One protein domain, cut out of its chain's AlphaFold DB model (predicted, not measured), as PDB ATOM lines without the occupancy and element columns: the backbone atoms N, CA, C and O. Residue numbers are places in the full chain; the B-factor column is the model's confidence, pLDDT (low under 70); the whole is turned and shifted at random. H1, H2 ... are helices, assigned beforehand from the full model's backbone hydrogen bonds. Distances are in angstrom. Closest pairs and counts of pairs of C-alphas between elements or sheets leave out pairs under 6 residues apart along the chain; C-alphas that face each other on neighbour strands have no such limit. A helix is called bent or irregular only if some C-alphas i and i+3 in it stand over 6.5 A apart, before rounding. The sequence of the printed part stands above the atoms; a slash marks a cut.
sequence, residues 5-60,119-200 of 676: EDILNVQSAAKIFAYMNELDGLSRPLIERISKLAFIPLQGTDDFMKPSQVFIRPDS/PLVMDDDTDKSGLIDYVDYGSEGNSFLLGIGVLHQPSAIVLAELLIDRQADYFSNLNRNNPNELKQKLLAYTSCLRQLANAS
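AT A GLANCE: This is residues 5 to 60 and 119 to 200 of the 676 residues of the protein "Hypothetical protein" of Adineta steineri (UniProt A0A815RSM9). Two helical lobes lie toward opposite ends of the longest axis, with unnamed chain passing between them: one lobe has H2 crossing H4, with H1 and H3 at its margins, and in the other the long H7 folds back beside H5 and H6. The space between the lobes is largely loop, from the stretches 35 to 60 and 119 to 137, and residues 175 to 180 stick out. The printed part has 138 residues with seven named helices, H1 to H7 in order along the chain, and no named strand, an all helix class. It is compact, with a radius of gyration of the C-alphas of 16.1 A, and spans 49 by 35 by 29 A.

HOW THE PARTS SIT: Begin at H1, residues 5 to 8: it is close to but not clearly touching H2, residues 10 to 22, the closest C-alphas being those of Ile 7 and Ala 13, 6.0 A apart. H2 touches H4, residues 138 to 148, at a steep tilt of 62 degrees, the same way; look at Phe 17 and Gly 141, whose C-alphas are the closest at 4.4 A. H3, residues 28 to 34, is apart from H2 and only just touches H4, with 3 pairs of C-alphas within 8 A, closest at Ile 31 and Ile 148, 5.9 A; their tilt is steep at 66 degrees, opposite ways. H4 is apart from H5, residues 156 to 165. H7, residues 179 to 198, touches H5 with residues 192 to 196 alone, closest at the C-alphas of Ala 156 and Leu 196, 5.7 A, at a steep tilt of 41 degrees, opposite ways. H6, residues 167 to 172, meets H5 only through their link and is close to but not clearly touching H7, at a shallow tilt of 5 degrees, opposite ways; the closest C-alphas, of Phe 171 and Lys 185, are 7.7 A apart. The helix packing is mostly crossed, helices touching at steep tilts. Every O i to N i+4 pair is within hydrogen-bond range in H3, H4, H5 and H6, against 8 of 9 in H2 and 15 of 16 in H7; H1 is too short for such a pair.

IN THESE COORDINATES: Find C-alpha 5 at (183.318, 127.724, 177.518), where H1 begins and runs 5.2 A. H2 runs 18.5 A from C-alpha 10, and H3 9.9 A from C-alpha 28. H4 starts at C-alpha 138, (164.019, 121.691, 177.066), and runs 15.6 A; H5 runs 14.2 A and H6 8.6 A. H7 runs 30.2 A to C-alpha 198 at (165.637, 93.164, 192.144); it is neither bent nor irregular, but only just: C-alphas 179 and 182 are 6.4 A apart.

THE WHOLE: The C-alphas farthest apart, of Asp 24 and Pro 179, are 51.2 A apart. Residues 61 to 118 are not printed; C-alphas 60 and 119 are 18.1 A apart across this cut, in the link from H3 to H4. Of the links printed whole, none is long. Residues 40 to 41 pair antiparallel with 48 to 49. Mean pLDDT of the printed part is 76.3; residues 119 to 130 are among the 32 under 70.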
ATOM      1  N   GLU A   5     184.195 126.995 176.587       56.72
ATOM      2  CA  GLU A   5     183.318 127.724 177.518       56.72
ATOM      3  C   GLU A   5     181.909 127.949 176.943       56.72
ATOM      4  O   GLU A   5     180.916 127.686 177.619       56.72
ATOM      5  N   ASP A   6     181.811 128.345 175.666       55.12
ATOM      6  CA  ASP A   6     180.529 128.605 174.999       55.12
ATOM      7  C   ASP A   6     179.637 127.351 174.918       55.12
ATOM      8  O   ASP A   6     178.412 127.468 174.888       55.12
ATOM      9  N   ILE A   7     180.255 126.163 174.858       59.28
ATOM     10  CA  ILE A   7     179.599 124.856 174.685       59.28
ATOM     11  C   ILE A   7     179.225 124.242 176.043       59.28
ATOM     12  O   ILE A   7     178.214 123.554 176.140       59.28
ATOM     13  N   LEU A   8     179.997 124.524 177.099       61.88
ATOM     14  CA  LEU A   8     179.686 124.112 178.477       61.88
ATOM     15  C   LEU A   8     178.448 124.831 179.050       61.88
ATOM     16  O   LEU A   8     177.836 124.355 180.005       61.88
ATOM     17  N   ASN A   9     178.032 125.954 178.456       71.94
ATOM     18  CA  ASN A   9     176.777 126.608 178.808       71.94
ATOM     19  C   ASN A   9     175.565 125.763 178.363       71.94
ATOM     20  O   ASN A   9     175.275 125.643 177.171       71.94
ATOM     21  N   VAL A  10     174.798 125.264 179.338       72.31
ATOM     22  CA  VAL A  10     173.543 124.505 179.155       72.31
ATOM     23  C   VAL A  10     172.571 125.194 178.182       72.31
ATOM     24  O   VAL A  10     171.943 124.521 177.371       72.31
ATOM     25  N   GLN A  11     172.486 126.531 178.183       74.31
ATOM     26  CA  GLN A  11     171.609 127.283 177.272       74.31
ATOM     27  C   GLN A  11     172.101 127.288 175.813       74.31
ATOM     28  O   GLN A  11     171.290 127.391 174.890       74.31
ATOM     29  N   SER A  12     173.414 127.187 175.590       77.44
ATOM     30  CA  SER A  12     173.994 126.995 174.255       77.44
ATOM     31  C   SER A  12     173.788 125.557 173.791       77.44
ATOM     32  O   SER A  12     173.339 125.331 172.669       77.44
ATOM     33  N   ALA A  13     174.059 124.589 174.673       78.94
ATOM     34  CA  ALA A  13     173.868 123.166 174.407       78.94
ATOM     35  C   ALA A  13     172.410 122.844 174.046       78.94
ATOM     36  O   ALA A  13     172.171 122.171 173.049       78.94
ATOM     37  N   ALA A  14     171.440 123.417 174.765       79.75
ATOM     38  CA  ALA A  14     170.019 123.285 174.458       79.75
ATOM     39  C   ALA A  14     169.664 123.757 173.040       79.75
ATOM     40  O   ALA A  14     169.005 123.033 172.300       79.75
ATOM     41  N   LYS A  15     170.169 124.923 172.614       81.12
ATOM     42  CA  LYS A  15     169.967 125.434 171.245       81.12
ATOM     43  C   LYS A  15     170.625 124.545 170.188       81.12
ATOM     44  O   LYS A  15     170.061 124.361 169.115       81.12
ATOM     45  N   ILE A  16     171.796 123.979 170.489       80.38
ATOM     46  CA  ILE A  16     172.488 123.035 169.600       80.38
ATOM     47  C   ILE A  16     171.692 121.728 169.481       80.38
ATOM     48  O   ILE A  16     171.502 121.241 168.371       80.38
ATOM     49  N   PHE A  17     171.192 121.172 170.586       83.69
ATOM     50  CA  PHE A  17     170.404 119.936 170.581       83.69
ATOM     51  C   PHE A  17     169.025 120.127 169.938       83.69
ATOM     52  O   PHE A  17     168.597 119.251 169.193       83.69
ATOM     53  N   ALA A  18     168.373 121.277 170.137       79.56
ATOM     54  CA  ALA A  18     167.148 121.642 169.426       79.56
ATOM     55  C   ALA A  18     167.382 121.737 167.909       79.56
ATOM     56  O   ALA A  18     166.712 121.047 167.147       79.56
ATOM     57  N   TYR A  19     168.404 122.474 167.460       80.12
ATOM     58  CA  TYR A  19     168.754 122.550 166.034       80.12
ATOM     59  C   TYR A  19     169.093 121.172 165.439       80.12
ATOM     60  O   TYR A  19     168.657 120.828 164.344       80.12
ATOM     61  N   MET A  20     169.815 120.327 166.182       77.12
ATOM     62  CA  MET A  20     170.118 118.954 165.764       77.12
ATOM     63  C   MET A  20     168.893 118.013 165.784       77.12
ATOM     64  O   MET A  20     168.953 116.949 165.169       77.12
ATOM     65  N   ASN A  21     167.790 118.393 166.445       77.50
ATOM     66  CA  ASN A  21     166.485 117.722 166.378       77.50
ATOM     67  C   ASN A  21     165.713 118.086 165.094       77.50
ATOM     68  O   ASN A  21     164.914 117.288 164.607       77.50
ATOM     69  N   GLU A  22     165.937 119.291 164.556       76.69
ATOM     70  CA  GLU A  22     165.332 119.782 163.307       76.69
ATOM     71  C   GLU A  22     166.035 119.247 162.046       76.69
ATOM     72  O   GLU A  22     165.452 119.254 160.962       76.69
ATOM     73  N   LEU A  23     167.279 118.765 162.166       72.44
ATOM     74  CA  LEU A  23     168.029 118.177 161.054       72.44
ATOM     75  C   LEU A  23     167.493 116.787 160.679       72.44
ATOM     76  O   LEU A  23     167.642 115.810 161.417       72.44
ATOM     77  N   ASP A  24     166.920 116.689 159.480       55.66
ATOM     78  CA  ASP A  24     166.311 115.465 158.960       55.66
ATOM     79  C   ASP A  24     167.321 114.300 158.844       55.66
ATOM     80  O   ASP A  24     168.321 114.369 158.127       55.66
ATOM     81  N   GLY A  25     167.021 113.182 159.513       59.91
ATOM     82  CA  GLY A  25     167.590 111.873 159.179       59.91
ATOM     83  C   GLY A  25     169.052 111.604 159.573       59.91
ATOM     84  O   GLY A  25     169.820 111.114 158.741       59.91
ATOM     85  N   LEU A  26     169.445 111.796 160.844       64.19
ATOM     86  CA  LEU A  26     170.700 111.206 161.351       64.19
ATOM     87  C   LEU A  26     170.747 109.693 161.059       64.19
ATOM     88  O   LEU A  26     169.946 108.908 161.572       64.19
ATOM     89  N   SER A  27     171.707 109.261 160.238       71.12
ATOM     90  CA  SER A  27     171.819 107.853 159.844       71.12
ATOM     91  C   SER A  27     172.180 106.958 161.037       71.12
ATOM     92  O   SER A  27     172.951 107.349 161.916       71.12
ATOM     93  N   ARG A  28     171.672 105.715 161.068       68.06
ATOM     94  CA  ARG A  28     171.935 104.773 162.178       68.06
ATOM     95  C   ARG A  28     173.430 104.617 162.534       68.06
ATOM     96  O   ARG A  28     173.728 104.657 163.724       68.06
ATOM     97  N   PRO A  29     174.381 104.510 161.577       75.75
ATOM     98  CA  PRO A  29     175.810 104.440 161.900       75.75
ATOM     99  C   PRO A  29     176.379 105.735 162.499       75.75
ATOM    100  O   PRO A  29     177.382 105.690 163.207       75.75
ATOM    101  N   LEU A  30     175.768 106.891 162.215       75.94
ATOM    102  CA  LEU A  30     176.147 108.168 162.815       75.94
ATOM    103  C   LEU A  30     175.606 108.276 164.247       75.94
ATOM    104  O   LEU A  30     176.371 108.616 165.147       75.94
ATOM    105  N   ILE A  31     174.352 107.870 164.487       74.69
ATOM    106  CA  ILE A  31     173.778 107.759 165.840       74.69
ATOM    107  C   ILE A  31     174.623 106.811 166.707       74.69
ATOM    108  O   ILE A  31     175.018 107.181 167.808       74.69
ATOM    109  N   GLU A  32     175.000 105.633 166.195       75.44
ATOM    110  CA  GLU A  32     175.821 104.643 166.922       75.44
ATOM    111  C   GLU A  32     177.289 105.075 167.150       75.44
ATOM    112  O   GLU A  32     178.039 104.412 167.874       75.44
ATOM    113  N   ARG A  33     177.727 106.171 166.516       78.19
ATOM    114  CA  ARG A  33     179.002 106.841 166.815       78.19
ATOM    115  C   ARG A  33     178.806 107.947 167.845       78.19
ATOM    116  O   ARG A  33     179.563 107.992 168.809       78.19
ATOM    117  N   ILE A  34     177.785 108.788 167.676       79.69
ATOM    118  CA  ILE A  34     177.456 109.883 168.600       79.69
ATOM    119  C   ILE A  34     177.117 109.335 169.995       79.69
ATOM    120  O   ILE A  34     177.640 109.845 170.980       79.69
ATOM    121  N   SER A  35     176.366 108.232 170.096       75.44
ATOM    122  CA  SER A  35     175.988 107.612 171.380       75.44
ATOM    123  C   SER A  35     177.163 107.107 172.232       75.44
ATOM    124  O   SER A  35     176.994 106.847 173.422       75.44
ATOM    125  N   LYS A  36     178.364 106.990 171.647       78.50
ATOM    126  CA  LYS A  36     179.602 106.560 172.324       78.50
ATOM    127  C   LYS A  36     180.541 107.721 172.668       78.50
ATOM    128  O   LYS A  36     181.510 107.512 173.400       78.50
ATOM    129  N   LEU A  37     180.284 108.916 172.135       82.12
ATOM    130  CA  LEU A  37     181.076 110.118 172.389       82.12
ATOM    131  C   LEU A  37     180.609 110.818 173.668       82.12
ATOM    132  O   LEU A  37     179.432 110.801 174.014       82.12
ATOM    133  N   ALA A  38     181.555 111.454 174.351       82.25
ATOM    134  CA  ALA A  38     181.279 112.383 175.436       82.25
ATOM    135  C   ALA A  38     181.056 113.779 174.835       82.25
ATOM    136  O   ALA A  38     181.980 114.336 174.241       82.25
ATOM    137  N   PHE A  39     179.836 114.310 174.930       84.06
ATOM    138  CA  PHE A  39     179.482 115.622 174.359       84.06
ATOM    139  C   PHE A  39     178.369 116.372 175.111       84.06
ATOM    140  O   PHE A  39     178.059 117.502 174.744       84.06
ATOM    141  N   ILE A  40     177.761 115.774 176.141       81.75
ATOM    142  CA  ILE A  40     176.650 116.378 176.887       81.75
ATOM    143  C   ILE A  40     177.225 117.149 178.092       81.75
ATOM    144  O   ILE A  40     177.816 116.508 178.962       81.75
ATOM    145  N   PRO A  41     177.122 118.491 178.158       81.25
ATOM    146  CA  PRO A  41     177.728 119.279 179.233       81.25
ATOM    147  C   PRO A  41     176.857 119.252 180.492       81.25
ATOM    148  O   PRO A  41     175.732 119.761 180.485       81.25
ATOM    149  N   LEU A  42     177.375 118.672 181.573       75.38
ATOM    150  CA  LEU A  42     176.677 118.609 182.856       75.38
ATOM    151  C   LEU A  42     176.767 119.959 183.591       75.38
ATOM    152  O   LEU A  42     177.812 120.611 183.627       75.38
ATOM    153  N   GLN A  43     175.649 120.399 184.174       67.12
ATOM    154  CA  GLN A  43     175.539 121.724 184.781       67.12
ATOM    155  C   GLN A  43     176.450 121.862 186.012       67.12
ATOM    156  O   GLN A  43     176.210 121.243 187.044       67.12
ATOM    157  N   GLY A  44     177.454 122.739 185.920       64.06
ATOM    158  CA  GLY A  44     178.390 123.024 187.015       64.06
ATOM    159  C   GLY A  44     179.702 122.233 186.973       64.06
ATOM    160  O   GLY A  44     180.498 122.364 187.898       64.06
ATOM    161  N   THR A  45     179.957 121.460 185.913       66.81
ATOM    162  CA  THR A  45     181.228 120.750 185.691       66.81
ATOM    163  C   THR A  45     181.823 121.079 184.324       66.81
ATOM    164  O   THR A  45     181.089 121.177 183.344       66.81
ATOM    165  N   ASP A  46     183.153 121.145 184.224       68.62
ATOM    166  CA  ASP A  46     183.862 121.354 182.950       68.62
ATOM    167  C   ASP A  46     183.928 120.095 182.055       68.62
ATOM    168  O   ASP A  46     184.563 120.116 180.994       68.62
ATOM    169  N   ASP A  47     183.295 118.998 182.471       72.62
ATOM    170  CA  ASP A  47     183.328 117.701 181.801       72.62
ATOM    171  C   ASP A  47     182.100 117.446 180.920       72.62
ATOM    172  O   ASP A  47     180.971 117.847 181.213       72.62
ATOM    173  N   PHE A  48     182.332 116.706 179.835       80.62
ATOM    174  CA  PHE A  48     181.278 116.205 178.963       80.62
ATOM    175  C   PHE A  48     180.945 114.754 179.315       80.62
ATOM    176  O   PHE A  48     181.829 113.900 179.380       80.62
ATOM    177  N   MET A  49     179.661 114.457 179.480       77.38
ATOM    178  CA  MET A  49     179.145 113.106 179.685       77.38
ATOM    179  C   MET A  49     178.785 112.433 178.354       77.38
ATOM    180  O   MET A  49     178.492 113.092 177.346       77.38
ATOM    181  N   LYS A  50     178.795 111.097 178.346       82.44
ATOM    182  CA  LYS A  50     178.221 110.285 177.262       82.44
ATOM    183  C   LYS A  50     176.704 110.143 177.444       82.44
ATOM    184  O   LYS A  50     176.247 110.097 178.585       82.44
ATOM    185  N   PRO A  51     175.933 109.920 176.364       80.81
ATOM    186  CA  PRO A  51     174.503 109.595 176.438       80.81
ATOM    187  C   PRO A  51     174.116 108.432 177.368       80.81
ATOM    188  O   PRO A  51     172.982 108.371 177.821       80.81
ATOM    189  N   SER A  52     175.042 107.521 177.688       74.50
ATOM    190  CA  SER A  52     174.813 106.413 178.627       74.50
ATOM    191  C   SER A  52     175.063 106.751 180.108       74.50
ATOM    192  O   SER A  52     175.009 105.846 180.934       74.50
ATOM    193  N   GLN A  53     175.425 107.995 180.442       75.31
ATOM    194  CA  GLN A  53     175.816 108.425 181.799       75.31
ATOM    195  C   GLN A  53     174.880 109.486 182.403       75.31
ATOM    196  O   GLN A  53     175.018 109.810 183.578       75.31
ATOM    197  N   VAL A  54     173.952 110.018 181.607       80.88
ATOM    198  CA  VAL A  54     172.984 111.058 181.978       80.88
ATOM    199  C   VAL A  54     171.570 110.595 181.647       80.88
ATOM    200  O   VAL A  54     171.387 109.739 180.780       80.88
ATOM    201  N   PHE A  55     170.579 111.171 182.322       83.06
ATOM    202  CA  PHE A  55     169.179 110.760 182.227       83.06
ATOM    203  C   PHE A  55     168.253 111.970 182.107       83.06
ATOM    204  O   PHE A  55     168.593 113.067 182.538       83.06
ATOM    205  N   ILE A  56     167.072 111.783 181.522       81.94
ATOM    206  CA  ILE A  56     166.080 112.853 181.325       81.94
ATOM    207  C   ILE A  56     164.859 112.545 182.185       81.94
ATOM    208  O   ILE A  56     164.246 111.490 182.017       81.94
ATOM    209  N   ARG A  57     164.471 113.445 183.094       74.50
ATOM    210  CA  ARG A  57     163.279 113.216 183.928       74.50
ATOM    211  C   ARG A  57     162.018 113.108 183.055       74.50
ATOM    212  O   ARG A  57     161.917 113.821 182.058       74.50
ATOM    213  N   PRO A  58     161.058 112.231 183.389       65.44
ATOM    214  CA  PRO A  58     159.759 112.231 182.727       65.44
ATOM    215  C   PRO A  58     158.975 113.488 183.130       65.44
ATOM    216  O   PRO A  58     158.722 113.712 184.314       65.44
ATOM    217  N   ASP A  59     158.578 114.305 182.152       55.28
ATOM    218  CA  ASP A  59     157.802 115.523 182.400       55.28
ATOM    219  C   ASP A  59     156.433 115.194 183.016       55.28
ATOM    220  O   ASP A  59     155.587 114.534 182.406       55.28
ATOM    221  N   SER A  60     156.169 115.730 184.211       39.94
ATOM    222  CA  SER A  60     154.904 115.544 184.943       39.94
ATOM    223  C   SER A  60     153.688 116.205 184.272       39.94
ATOM    224  O   SER A  60     152.563 116.083 184.756       39.94
ATOM    225  N   PRO A 119     164.673  99.414 181.984       60.53
ATOM    226  CA  PRO A 119     164.921 100.570 182.843       60.53
ATOM    227  C   PRO A 119     164.408 100.304 184.260       60.53
ATOM    228  O   PRO A 119     163.317  99.761 184.435       60.53
ATOM    229  N   LEU A 120     165.184 100.699 185.265       65.06
ATOM    230  CA  LEU A 120     164.740 100.667 186.656       65.06
ATOM    231  C   LEU A 120     163.726 101.795 186.925       65.06
ATOM    232  O   LEU A 120     163.545 102.688 186.099       65.06
ATOM    233  N   VAL A 121     163.035 101.735 188.062       65.00
ATOM    234  CA  VAL A 121     162.082 102.770 188.492       65.00
ATOM    235  C   VAL A 121     162.516 103.253 189.870       65.00
ATOM    236  O   VAL A 121     162.391 102.514 190.846       65.00
ATOM    237  N   MET A 122     163.047 104.474 189.913       61.03
ATOM    238  CA  MET A 122     163.515 105.137 191.129       61.03
ATOM    239  C   MET A 122     162.367 105.812 191.889       61.03
ATOM    240  O   MET A 122     161.393 106.265 191.292       61.03
ATOM    241  N   ASP A 123     162.511 105.913 193.212       61.94
ATOM    242  CA  ASP A 123     161.637 106.740 194.052       61.94
ATOM    243  C   ASP A 123     161.993 108.233 193.894       61.94
ATOM    244  O   ASP A 123     163.180 108.572 193.870       61.94
ATOM    245  N   ASP A 124     160.996 109.129 193.913       55.88
ATOM    246  CA  ASP A 124     161.137 110.592 193.725       55.88
ATOM    247  C   ASP A 124     162.245 111.265 194.561       55.88
ATOM    248  O   ASP A 124     162.769 112.313 194.175       55.88
ATOM    249  N   ASP A 125     162.576 110.741 195.742       54.78
ATOM    250  CA  ASP A 125     163.627 111.291 196.614       54.78
ATOM    251  C   ASP A 125     165.039 110.824 196.233       54.78
ATOM    252  O   ASP A 125     166.017 111.534 196.483       54.78
ATOM    253  N   THR A 126     165.152 109.689 195.544       58.28
ATOM    254  CA  THR A 126     166.410 109.214 194.952       58.28
ATOM    255  C   THR A 126     166.853 110.159 193.836       58.28
ATOM    256  O   THR A 126     168.019 110.556 193.782       58.28
ATOM    257  N   ASP A 127     165.900 110.636 193.031       58.94
ATOM    258  CA  ASP A 127     166.125 111.547 191.903       58.94
ATOM    259  C   ASP A 127     166.548 112.971 192.306       58.94
ATOM    260  O   ASP A 127     166.968 113.759 191.454       58.94
ATOM    261  N   LYS A 128     166.471 113.314 193.601       59.28
ATOM    262  CA  LYS A 128     166.963 114.584 194.170       59.28
ATOM    263  C   LYS A 128     168.322 114.447 194.871       59.28
ATOM    264  O   LYS A 128     168.868 115.448 195.324       59.28
ATOM    265  N   SER A 129     168.857 113.230 194.993       61.97
ATOM    266  CA  SER A 129     170.000 112.935 195.874       61.97
ATOM    267  C   SER A 129     171.377 113.307 195.310       61.97
ATOM    268  O   SER A 129     172.306 113.537 196.085       61.97
ATOM    269  N   GLY A 130     171.515 113.370 193.979       68.81
ATOM    270  CA  GLY A 130     172.775 113.676 193.287       68.81
ATOM    271  C   GLY A 130     173.667 112.471 192.952       68.81
ATOM    272  O   GLY A 130     174.834 112.667 192.635       68.81
ATOM    273  N   LEU A 131     173.161 111.231 193.027       75.00
ATOM    274  CA  LEU A 131     173.895 110.041 192.554       75.00
ATOM    275  C   LEU A 131     173.767 109.836 191.032       75.00
ATOM    276  O   LEU A 131     174.689 109.347 190.377       75.00
ATOM    277  N   ILE A 132     172.600 110.198 190.493       78.62
ATOM    278  CA  ILE A 132     172.187 110.036 189.097       78.62
ATOM    279  C   ILE A 132     172.072 111.434 188.482       78.62
ATOM    280  O   ILE A 132     171.339 112.278 189.005       78.62
ATOM    281  N   ASP A 133     172.782 111.674 187.378       76.19
ATOM    282  CA  ASP A 133     172.762 112.969 186.697       76.19
ATOM    283  C   ASP A 133     171.519 113.094 185.821       76.19
ATOM    284  O   ASP A 133     171.448 112.531 184.723       76.19
ATOM    285  N   TYR A 134     170.552 113.875 186.294       78.56
ATOM    286  CA  TYR A 134     169.428 114.303 185.476       78.56
ATOM    287  C   TYR A 134     169.759 115.602 184.746       78.56
ATOM    288  O   TYR A 134     170.081 116.610 185.376       78.56
ATOM    289  N   VAL A 135     169.643 115.574 183.421       80.44
ATOM    290  CA  VAL A 135     169.831 116.726 182.537       80.44
ATOM    291  C   VAL A 135     168.498 117.168 181.939       80.44
ATOM    292  O   VAL A 135     167.617 116.349 181.677       80.44
ATOM    293  N   ASP A 136     168.370 118.472 181.710       81.88
ATOM    294  CA  ASP A 136     167.250 119.079 180.998       81.88
ATOM    295  C   ASP A 136     167.780 120.175 180.064       81.88
ATOM    296  O   ASP A 136     168.497 121.086 180.484       81.88
ATOM    297  N   TYR A 137     167.432 120.059 178.786       81.06
ATOM    298  CA  TYR A 137     167.758 121.002 177.720       81.06
ATOM    299  C   TYR A 137     166.491 121.501 177.000       81.06
ATOM    300  O   TYR A 137     166.564 121.976 175.864       81.06
ATOM    301  N   GLY A 138     165.324 121.389 177.645       80.62
ATOM    302  CA  GLY A 138     164.019 121.691 177.066       80.62
ATOM    303  C   GLY A 138     163.509 120.597 176.124       80.62
ATOM    304  O   GLY A 138     164.249 119.715 175.689       80.62
ATOM    305  N   SER A 139     162.222 120.658 175.782       80.12
ATOM    306  CA  SER A 139     161.493 119.612 175.042       80.12
ATOM    307  C   SER A 139     162.173 119.150 173.742       80.12
ATOM    308  O   SER A 139     162.231 117.950 173.466       80.12
ATOM    309  N   GLU A 140     162.710 120.077 172.950       78.81
ATOM    310  CA  GLU A 140     163.365 119.802 171.664       78.81
ATOM    311  C   GLU A 140     164.755 119.173 171.846       78.81
ATOM    312  O   GLU A 140     165.062 118.160 171.214       78.81
ATOM    313  N   GLY A 141     165.568 119.707 172.765       80.19
ATOM    314  CA  GLY A 141     166.879 119.144 173.095       80.19
ATOM    315  C   GLY A 141     166.777 117.767 173.758       80.19
ATOM    316  O   GLY A 141     167.509 116.843 173.401       80.19
ATOM    317  N   ASN A 142     165.809 117.590 174.658       84.19
ATOM    318  CA  ASN A 142     165.516 116.312 175.303       84.19
ATOM    319  C   ASN A 142     165.029 115.274 174.273       84.19
ATOM    320  O   ASN A 142     165.468 114.125 174.311       84.19
ATOM    321  N   SER A 143     164.198 115.674 173.299       80.06
ATOM    322  CA  SER A 143     163.755 114.796 172.199       80.06
ATOM    323  C   SER A 143     164.925 114.261 171.364       80.06
ATOM    324  O   SER A 143     164.983 113.061 171.084       80.06
ATOM    325  N   PHE A 144     165.891 115.120 171.023       82.56
ATOM    326  CA  PHE A 144     167.113 114.733 170.311       82.56
ATOM    327  C   PHE A 144     167.961 113.726 171.100       82.56
ATOM    328  O   PHE A 144     168.398 112.705 170.564       82.56
ATOM    329  N   LEU A 145     168.155 113.982 172.396       82.12
ATOM    330  CA  LEU A 145     168.929 113.113 173.282       82.12
ATOM    331  C   LEU A 145     168.277 111.732 173.468       82.12
ATOM    332  O   LEU A 145     168.967 110.713 173.356       82.12
ATOM    333  N   LEU A 146     166.953 111.673 173.657       81.62
ATOM    334  CA  LEU A 146     166.188 110.418 173.650       81.62
ATOM    335  C   LEU A 146     166.334 109.682 172.300       81.62
ATOM    336  O   LEU A 146     166.518 108.466 172.275       81.62
ATOM    337  N   GLY A 147     166.341 110.413 171.179       75.00
ATOM    338  CA  GLY A 147     166.581 109.870 169.834       75.00
ATOM    339  C   GLY A 147     167.979 109.266 169.618       75.00
ATOM    340  O   GLY A 147     168.136 108.365 168.790       75.00
ATOM    341  N   ILE A 148     168.983 109.706 170.383       78.06
ATOM    342  CA  ILE A 148     170.349 109.147 170.399       78.06
ATOM    343  C   ILE A 148     170.490 107.953 171.361       78.06
ATOM    344  O   ILE A 148     171.436 107.169 171.233       78.06
ATOM    345  N   GLY A 149     169.538 107.771 172.278       72.75
ATOM    346  CA  GLY A 149     169.519 106.675 173.248       72.75
ATOM    347  C   GLY A 149     169.879 107.071 174.682       72.75
ATOM    348  O   GLY A 149     170.230 106.187 175.463       72.75
ATOM    349  N   VAL A 150     169.781 108.358 175.043       80.12
ATOM    350  CA  VAL A 150     169.626 108.749 176.457       80.12
ATOM    351  C   VAL A 150     168.341 108.108 176.995       80.12
ATOM    352  O   VAL A 150     167.356 107.980 176.269       80.12
ATOM    353  N   LEU A 151     168.349 107.674 178.257       79.94
ATOM    354  CA  LEU A 151     167.203 107.029 178.902       79.94
ATOM    355  C   LEU A 151     166.572 107.939 179.961       79.94
ATOM    356  O   LEU A 151     167.202 108.866 180.465       79.94
ATOM    357  N   HIS A 152     165.333 107.637 180.350       76.81
ATOM    358  CA  HIS A 152     164.695 108.296 181.494       76.81
ATOM    359  C   HIS A 152     165.210 107.795 182.852       76.81
ATOM    360  O   HIS A 152     165.086 108.497 183.847       76.81
ATOM    361  N   GLN A 153     165.758 106.579 182.893       77.38
ATOM    362  CA  GLN A 153     166.194 105.867 184.095       77.38
ATOM    363  C   GLN A 153     167.371 104.935 183.742       77.38
ATOM    364  O   GLN A 153     167.430 104.450 182.603       77.38
ATOM    365  N   PRO A 154     168.300 104.643 184.672       82.00
ATOM    366  CA  PRO A 154     169.391 103.703 184.433       82.00
ATOM    367  C   PRO A 154     168.891 102.262 184.268       82.00
ATOM    368  O   PRO A 154     167.911 101.834 184.879       82.00
ATOM    369  N   SER A 155     169.616 101.475 183.472       83.50
ATOM    370  CA  SER A 155     169.528 100.013 183.530       83.50
ATOM    371  C   SER A 155     170.372  99.477 184.689       83.50
ATOM    372  O   SER A 155     171.292 100.148 185.159       83.50
ATOM    373  N   ALA A 156     170.120  98.239 185.121       84.56
ATOM    374  CA  ALA A 156     170.861  97.615 186.223       84.56
ATOM    375  C   ALA A 156     172.388  97.581 186.006       84.56
ATOM    376  O   ALA A 156     173.151  97.717 186.959       84.56
ATOM    377  N   ILE A 157     172.835  97.446 184.752       85.62
ATOM    378  CA  ILE A 157     174.259  97.474 184.378       85.62
ATOM    379  C   ILE A 157     174.857  98.865 184.625       85.62
ATOM    380  O   ILE A 157     175.890  98.971 185.278       85.62
ATOM    381  N   VAL A 158     174.192  99.926 184.157       84.69
ATOM    382  CA  VAL A 158     174.681 101.305 184.326       84.69
ATOM    383  C   VAL A 158     174.598 101.740 185.789       84.69
ATOM    384  O   VAL A 158     175.520 102.378 186.285       84.69
ATOM    385  N   LEU A 159     173.547 101.341 186.517       86.75
ATOM    386  CA  LEU A 159     173.435 101.621 187.949       86.75
ATOM    387  C   LEU A 159     174.565 100.956 188.751       86.75
ATOM    388  O   LEU A 159     175.120 101.583 189.648       86.75
ATOM    389  N   ALA A 160     174.944  99.718 188.411       88.00
ATOM    390  CA  ALA A 160     176.085  99.043 189.026       88.00
ATOM    391  C   ALA A 160     177.408  99.784 188.774       88.00
ATOM    392  O   ALA A 160     178.198  99.944 189.700       88.00
ATOM    393  N   GLU A 161     177.646 100.257 187.546       87.75
ATOM    394  CA  GLU A 161     178.849 101.032 187.211       87.75
ATOM    395  C   GLU A 161     178.871 102.380 187.953       87.75
ATOM    396  O   GLU A 161     179.868 102.695 188.598       87.75
ATOM    397  N   LEU A 162     177.750 103.115 188.001       85.81
ATOM    398  CA  LEU A 162     177.622 104.361 188.776       85.81
ATOM    399  C   LEU A 162     177.865 104.152 190.285       85.81
ATOM    400  O   LEU A 162     178.553 104.961 190.911       85.81
ATOM    401  N   LEU A 163     177.336 103.071 190.871       88.75
ATOM    402  CA  LEU A 163     177.507 102.743 192.295       88.75
ATOM    403  C   LEU A 163     178.957 102.396 192.669       88.75
ATOM    404  O   LEU A 163     179.339 102.634 193.814       88.75
ATOM    405  N   ILE A 164     179.747 101.866 191.730       89.62
ATOM    406  CA  ILE A 164     181.185 101.610 191.908       89.62
ATOM    407  C   ILE A 164     181.990 102.897 191.681       89.62
ATOM    408  O   ILE A 164     182.812 103.271 192.519       89.62
ATOM    409  N   ASP A 165     181.751 103.583 190.560       86.75
ATOM    410  CA  ASP A 165     182.607 104.672 190.080       86.75
ATOM    411  C   ASP A 165     182.417 105.982 190.865       86.75
ATOM    412  O   ASP A 165     183.384 106.714 191.060       86.75
ATOM    413  N   ARG A 166     181.197 106.288 191.339       83.12
ATOM    414  CA  ARG A 166     180.852 107.604 191.927       83.12
ATOM    415  C   ARG A 166     180.635 107.625 193.441       83.12
ATOM    416  O   ARG A 166     180.403 108.694 194.008       83.12
ATOM    417  N   GLN A 167     180.684 106.479 194.123       85.31
ATOM    418  CA  GLN A 167     180.331 106.417 195.551       85.31
ATOM    419  C   GLN A 167     181.213 107.297 196.455       85.31
ATOM    420  O   GLN A 167     180.711 107.856 197.430       85.31
ATOM    421  N   ALA A 168     182.484 107.497 196.092       82.81
ATOM    422  CA  ALA A 168     183.392 108.363 196.837       82.81
ATOM    423  C   ALA A 168     182.963 109.843 196.783       82.81
ATOM    424  O   ALA A 168     182.891 110.499 197.821       82.81
ATOM    425  N   ASP A 169     182.619 110.355 195.597       81.62
ATOM    426  CA  ASP A 169     182.282 111.772 195.386       81.62
ATOM    427  C   ASP A 169     180.892 112.144 195.917       81.62
ATOM    428  O   ASP A 169     180.669 113.248 196.425       81.62
ATOM    429  N   TYR A 170     179.963 111.189 195.864       83.12
ATOM    430  CA  TYR A 170     178.609 111.334 196.393       83.12
ATOM    431  C   TYR A 170     178.593 111.526 197.926       83.12
ATOM    432  O   TYR A 170     177.836 112.355 198.449       83.12
ATOM    433  N   PHE A 171     179.475 110.817 198.646       82.50
ATOM    434  CA  PHE A 171     179.620 110.913 200.106       82.50
ATOM    435  C   PHE A 171     180.734 111.863 200.590       82.50
ATOM    436  O   PHE A 171     180.754 112.187 201.776       82.50
ATOM    437  N   SER A 172     181.633 112.354 199.728       77.69
ATOM    438  CA  SER A 172     182.648 113.346 200.125       77.69
ATOM    439  C   SER A 172     182.035 114.732 200.364       77.69
ATOM    440  O   SER A 172     182.336 115.393 201.362       77.69
ATOM    441  N   ASN A 173     181.113 115.144 199.492       68.25
ATOM    442  CA  ASN A 173     180.447 116.446 199.519       68.25
ATOM    443  C   ASN A 173     179.232 116.464 200.465       68.25
ATOM    444  O   ASN A 173     178.099 116.654 200.025       68.25
ATOM    445  N   LEU A 174     179.458 116.233 201.763       73.12
ATOM    446  CA  LEU A 174     178.437 116.337 202.816       73.12
ATOM    447  C   LEU A 174     178.463 117.721 203.476       73.12
ATOM    448  O   LEU A 174     179.463 118.105 204.095       73.12
ATOM    449  N   ASN A 175     177.354 118.465 203.423       65.75
ATOM    450  CA  ASN A 175     177.254 119.754 204.096       65.75
ATOM    451  C   ASN A 175     177.132 119.557 205.616       65.75
ATOM    452  O   ASN A 175     176.076 119.201 206.139       65.75
ATOM    453  N   ARG A 176     178.211 119.862 206.349       61.38
ATOM    454  CA  ARG A 176     178.279 119.751 207.820       61.38
ATOM    455  C   ARG A 176     177.185 120.532 208.564       61.38
ATOM    456  O   ARG A 176     176.931 120.230 209.726       61.38
ATOM    457  N   ASN A 177     176.539 121.499 207.911       61.22
ATOM    458  CA  ASN A 177     175.466 122.303 208.491       61.22
ATOM    459  C   ASN A 177     174.078 121.633 208.394       61.22
ATOM    460  O   ASN A 177     173.143 122.111 209.033       61.22
ATOM    461  N   ASN A 178     173.919 120.545 207.626       70.25
ATOM    462  CA  ASN A 178     172.656 119.810 207.496       70.25
ATOM    463  C   ASN A 178     172.803 118.344 207.966       70.25
ATOM    464  O   ASN A 178     173.148 117.472 207.165       70.25
ATOM    465  N   PRO A 179     172.481 118.017 209.234       67.00
ATOM    466  CA  PRO A 179     172.608 116.649 209.751       67.00
ATOM    467  C   PRO A 179     171.665 115.639 209.072       67.00
ATOM    468  O   PRO A 179     171.893 114.434 209.173       67.00
ATOM    469  N   ASN A 180     170.628 116.101 208.362       77.12
ATOM    470  CA  ASN A 180     169.699 115.232 207.640       77.12
ATOM    471  C   ASN A 180     170.193 114.846 206.234       77.12
ATOM    472  O   ASN A 180     169.716 113.845 205.702       77.12
ATOM    473  N   GLU A 181     171.159 115.568 205.648       80.50
ATOM    474  CA  GLU A 181     171.652 115.289 204.289       80.50
ATOM    475  C   GLU A 181     172.267 113.886 204.193       80.50
ATOM    476  O   GLU A 181     171.938 113.119 203.290       80.50
ATOM    477  N   LEU A 182     173.092 113.502 205.175       80.94
ATOM    478  CA  LEU A 182     173.674 112.159 205.246       80.94
ATOM    479  C   LEU A 182     172.584 111.076 205.292       80.94
ATOM    480  O   LEU A 182     172.701 110.057 204.616       80.94
ATOM    481  N   LYS A 183     171.500 111.305 206.044       82.31
ATOM    482  CA  LYS A 183     170.369 110.369 206.117       82.31
ATOM    483  C   LYS A 183     169.644 110.265 204.771       82.31
ATOM    484  O   LYS A 183     169.325 109.158 204.352       82.31
ATOM    485  N   GLN A 184     169.422 111.386 204.084       82.06
ATOM    486  CA  GLN A 184     168.807 111.413 202.751       82.06
ATOM    487  C   GLN A 184     169.676 110.682 201.717       82.06
ATOM    488  O   GLN A 184     169.180 109.800 201.019       82.06
ATOM    489  N   LYS A 185     170.987 110.961 201.683       84.88
ATOM    490  CA  LYS A 185     171.930 110.291 200.776       84.88
ATOM    491  C   LYS A 185     172.034 108.786 201.028       84.88
ATOM    492  O   LYS A 185     172.061 108.024 200.062       84.88
ATOM    493  N   LEU A 186     172.039 108.347 202.293       86.12
ATOM    494  CA  LEU A 186     172.017 106.924 202.662       86.12
ATOM    495  C   LEU A 186     170.715 106.225 202.238       86.12
ATOM    496  O   LEU A 186     170.775 105.112 201.721       86.12
ATOM    497  N   LEU A 187     169.553 106.865 202.411       84.75
ATOM    498  CA  LEU A 187     168.261 106.313 201.977       84.75
ATOM    499  C   LEU A 187     168.199 106.151 200.450       84.75
ATOM    500  O   LEU A 187     167.873 105.068 199.970       84.75
ATOM    501  N   ALA A 188     168.595 107.182 199.698       84.50
ATOM    502  CA  ALA A 188     168.667 107.136 198.238       84.50
ATOM    503  C   ALA A 188     169.639 106.050 197.733       84.50
ATOM    504  O   ALA A 188     169.275 105.235 196.887       84.50
ATOM    505  N   TYR A 189     170.844 105.962 198.314       88.69
ATOM    506  CA  TYR A 189     171.818 104.914 197.980       88.69
ATOM    507  C   TYR A 189     171.264 103.507 198.273       88.69
ATOM    508  O   TYR A 189     171.474 102.580 197.494       88.69
ATOM    509  N   THR A 190     170.487 103.354 199.351       87.75
ATOM    510  CA  THR A 190     169.825 102.084 199.694       87.75
ATOM    511  C   THR A 190     168.724 101.720 198.689       87.75
ATOM    512  O   THR A 190     168.661 100.562 198.281       87.75
ATOM    513  N   SER A 191     167.913 102.673 198.200       85.31
ATOM    514  CA  SER A 191     166.925 102.383 197.138       85.31
ATOM    515  C   SER A 191     167.600 101.944 195.831       85.31
ATOM    516  O   SER A 191     167.196 100.940 195.238       85.31
ATOM    517  N   CYS A 192     168.701 102.594 195.434       86.81
ATOM    518  CA  CYS A 192     169.516 102.155 194.294       86.81
ATOM    519  C   CYS A 192     170.018 100.709 194.460       86.81
ATOM    520  O   CYS A 192     169.886  99.897 193.544       86.81
ATOM    521  N   LEU A 193     170.548 100.357 195.637       89.81
ATOM    522  CA  LEU A 193     170.986  98.989 195.940       89.81
ATOM    523  C   LEU A 193     169.819  97.982 195.906       89.81
ATOM    524  O   LEU A 193     169.981  96.878 195.387       89.81
ATOM    525  N   ARG A 194     168.630  98.356 196.398       88.19
ATOM    526  CA  ARG A 194     167.423  97.509 196.381       88.19
ATOM    527  C   ARG A 194     166.935  97.238 194.956       88.19
ATOM    528  O   ARG A 194     166.606  96.104 194.609       88.19
ATOM    529  N   GLN A 195     166.938  98.252 194.095       85.19
ATOM    530  CA  GLN A 195     166.603  98.094 192.677       85.19
ATOM    531  C   GLN A 195     167.647  97.244 191.939       85.19
ATOM    532  O   GLN A 195     167.283  96.370 191.145       85.19
ATOM    533  N   LEU A 196     168.934  97.413 192.265       88.25
ATOM    534  CA  LEU A 196     170.014  96.557 191.767       88.25
ATOM    535  C   LEU A 196     169.857  95.093 192.221       88.25
ATOM    536  O   LEU A 196     170.146  94.179 191.448       88.25
ATOM    537  N   ALA A 197     169.356  94.849 193.438       88.00
ATOM    538  CA  ALA A 197     169.035  93.510 193.932       88.00
ATOM    539  C   ALA A 197     167.885  92.866 193.141       88.00
ATOM    540  O   ALA A 197     168.022  91.734 192.662       88.00
ATOM    541  N   ASN A 198     166.796  93.610 192.924       87.19
ATOM    542  CA  ASN A 198     165.637  93.164 192.144       87.19
ATOM    543  C   ASN A 198     166.015  92.808 190.694       87.19
ATOM    544  O   ASN A 198     165.607  91.766 190.182       87.19
ATOM    545  N   ALA A 199     166.857  93.621 190.052       86.19
ATOM    546  CA  ALA A 199     167.358  93.375 188.698       86.19
ATOM    547  C   ALA A 199     168.691  92.598 188.650       86.19
ATOM    548  O   ALA A 199     169.325  92.503 187.597       86.19
ATOM    549  N   SER A 200     169.116  91.973 189.756       83.44
ATOM    550  CA  SER A 200     170.430  91.310 189.865       83.44
ATOM    551  C   SER A 200     170.645  90.158 188.876       83.44
ATOM    552  O   SER A 200     171.770  89.681 188.707       83.44
TER     553      SER A 200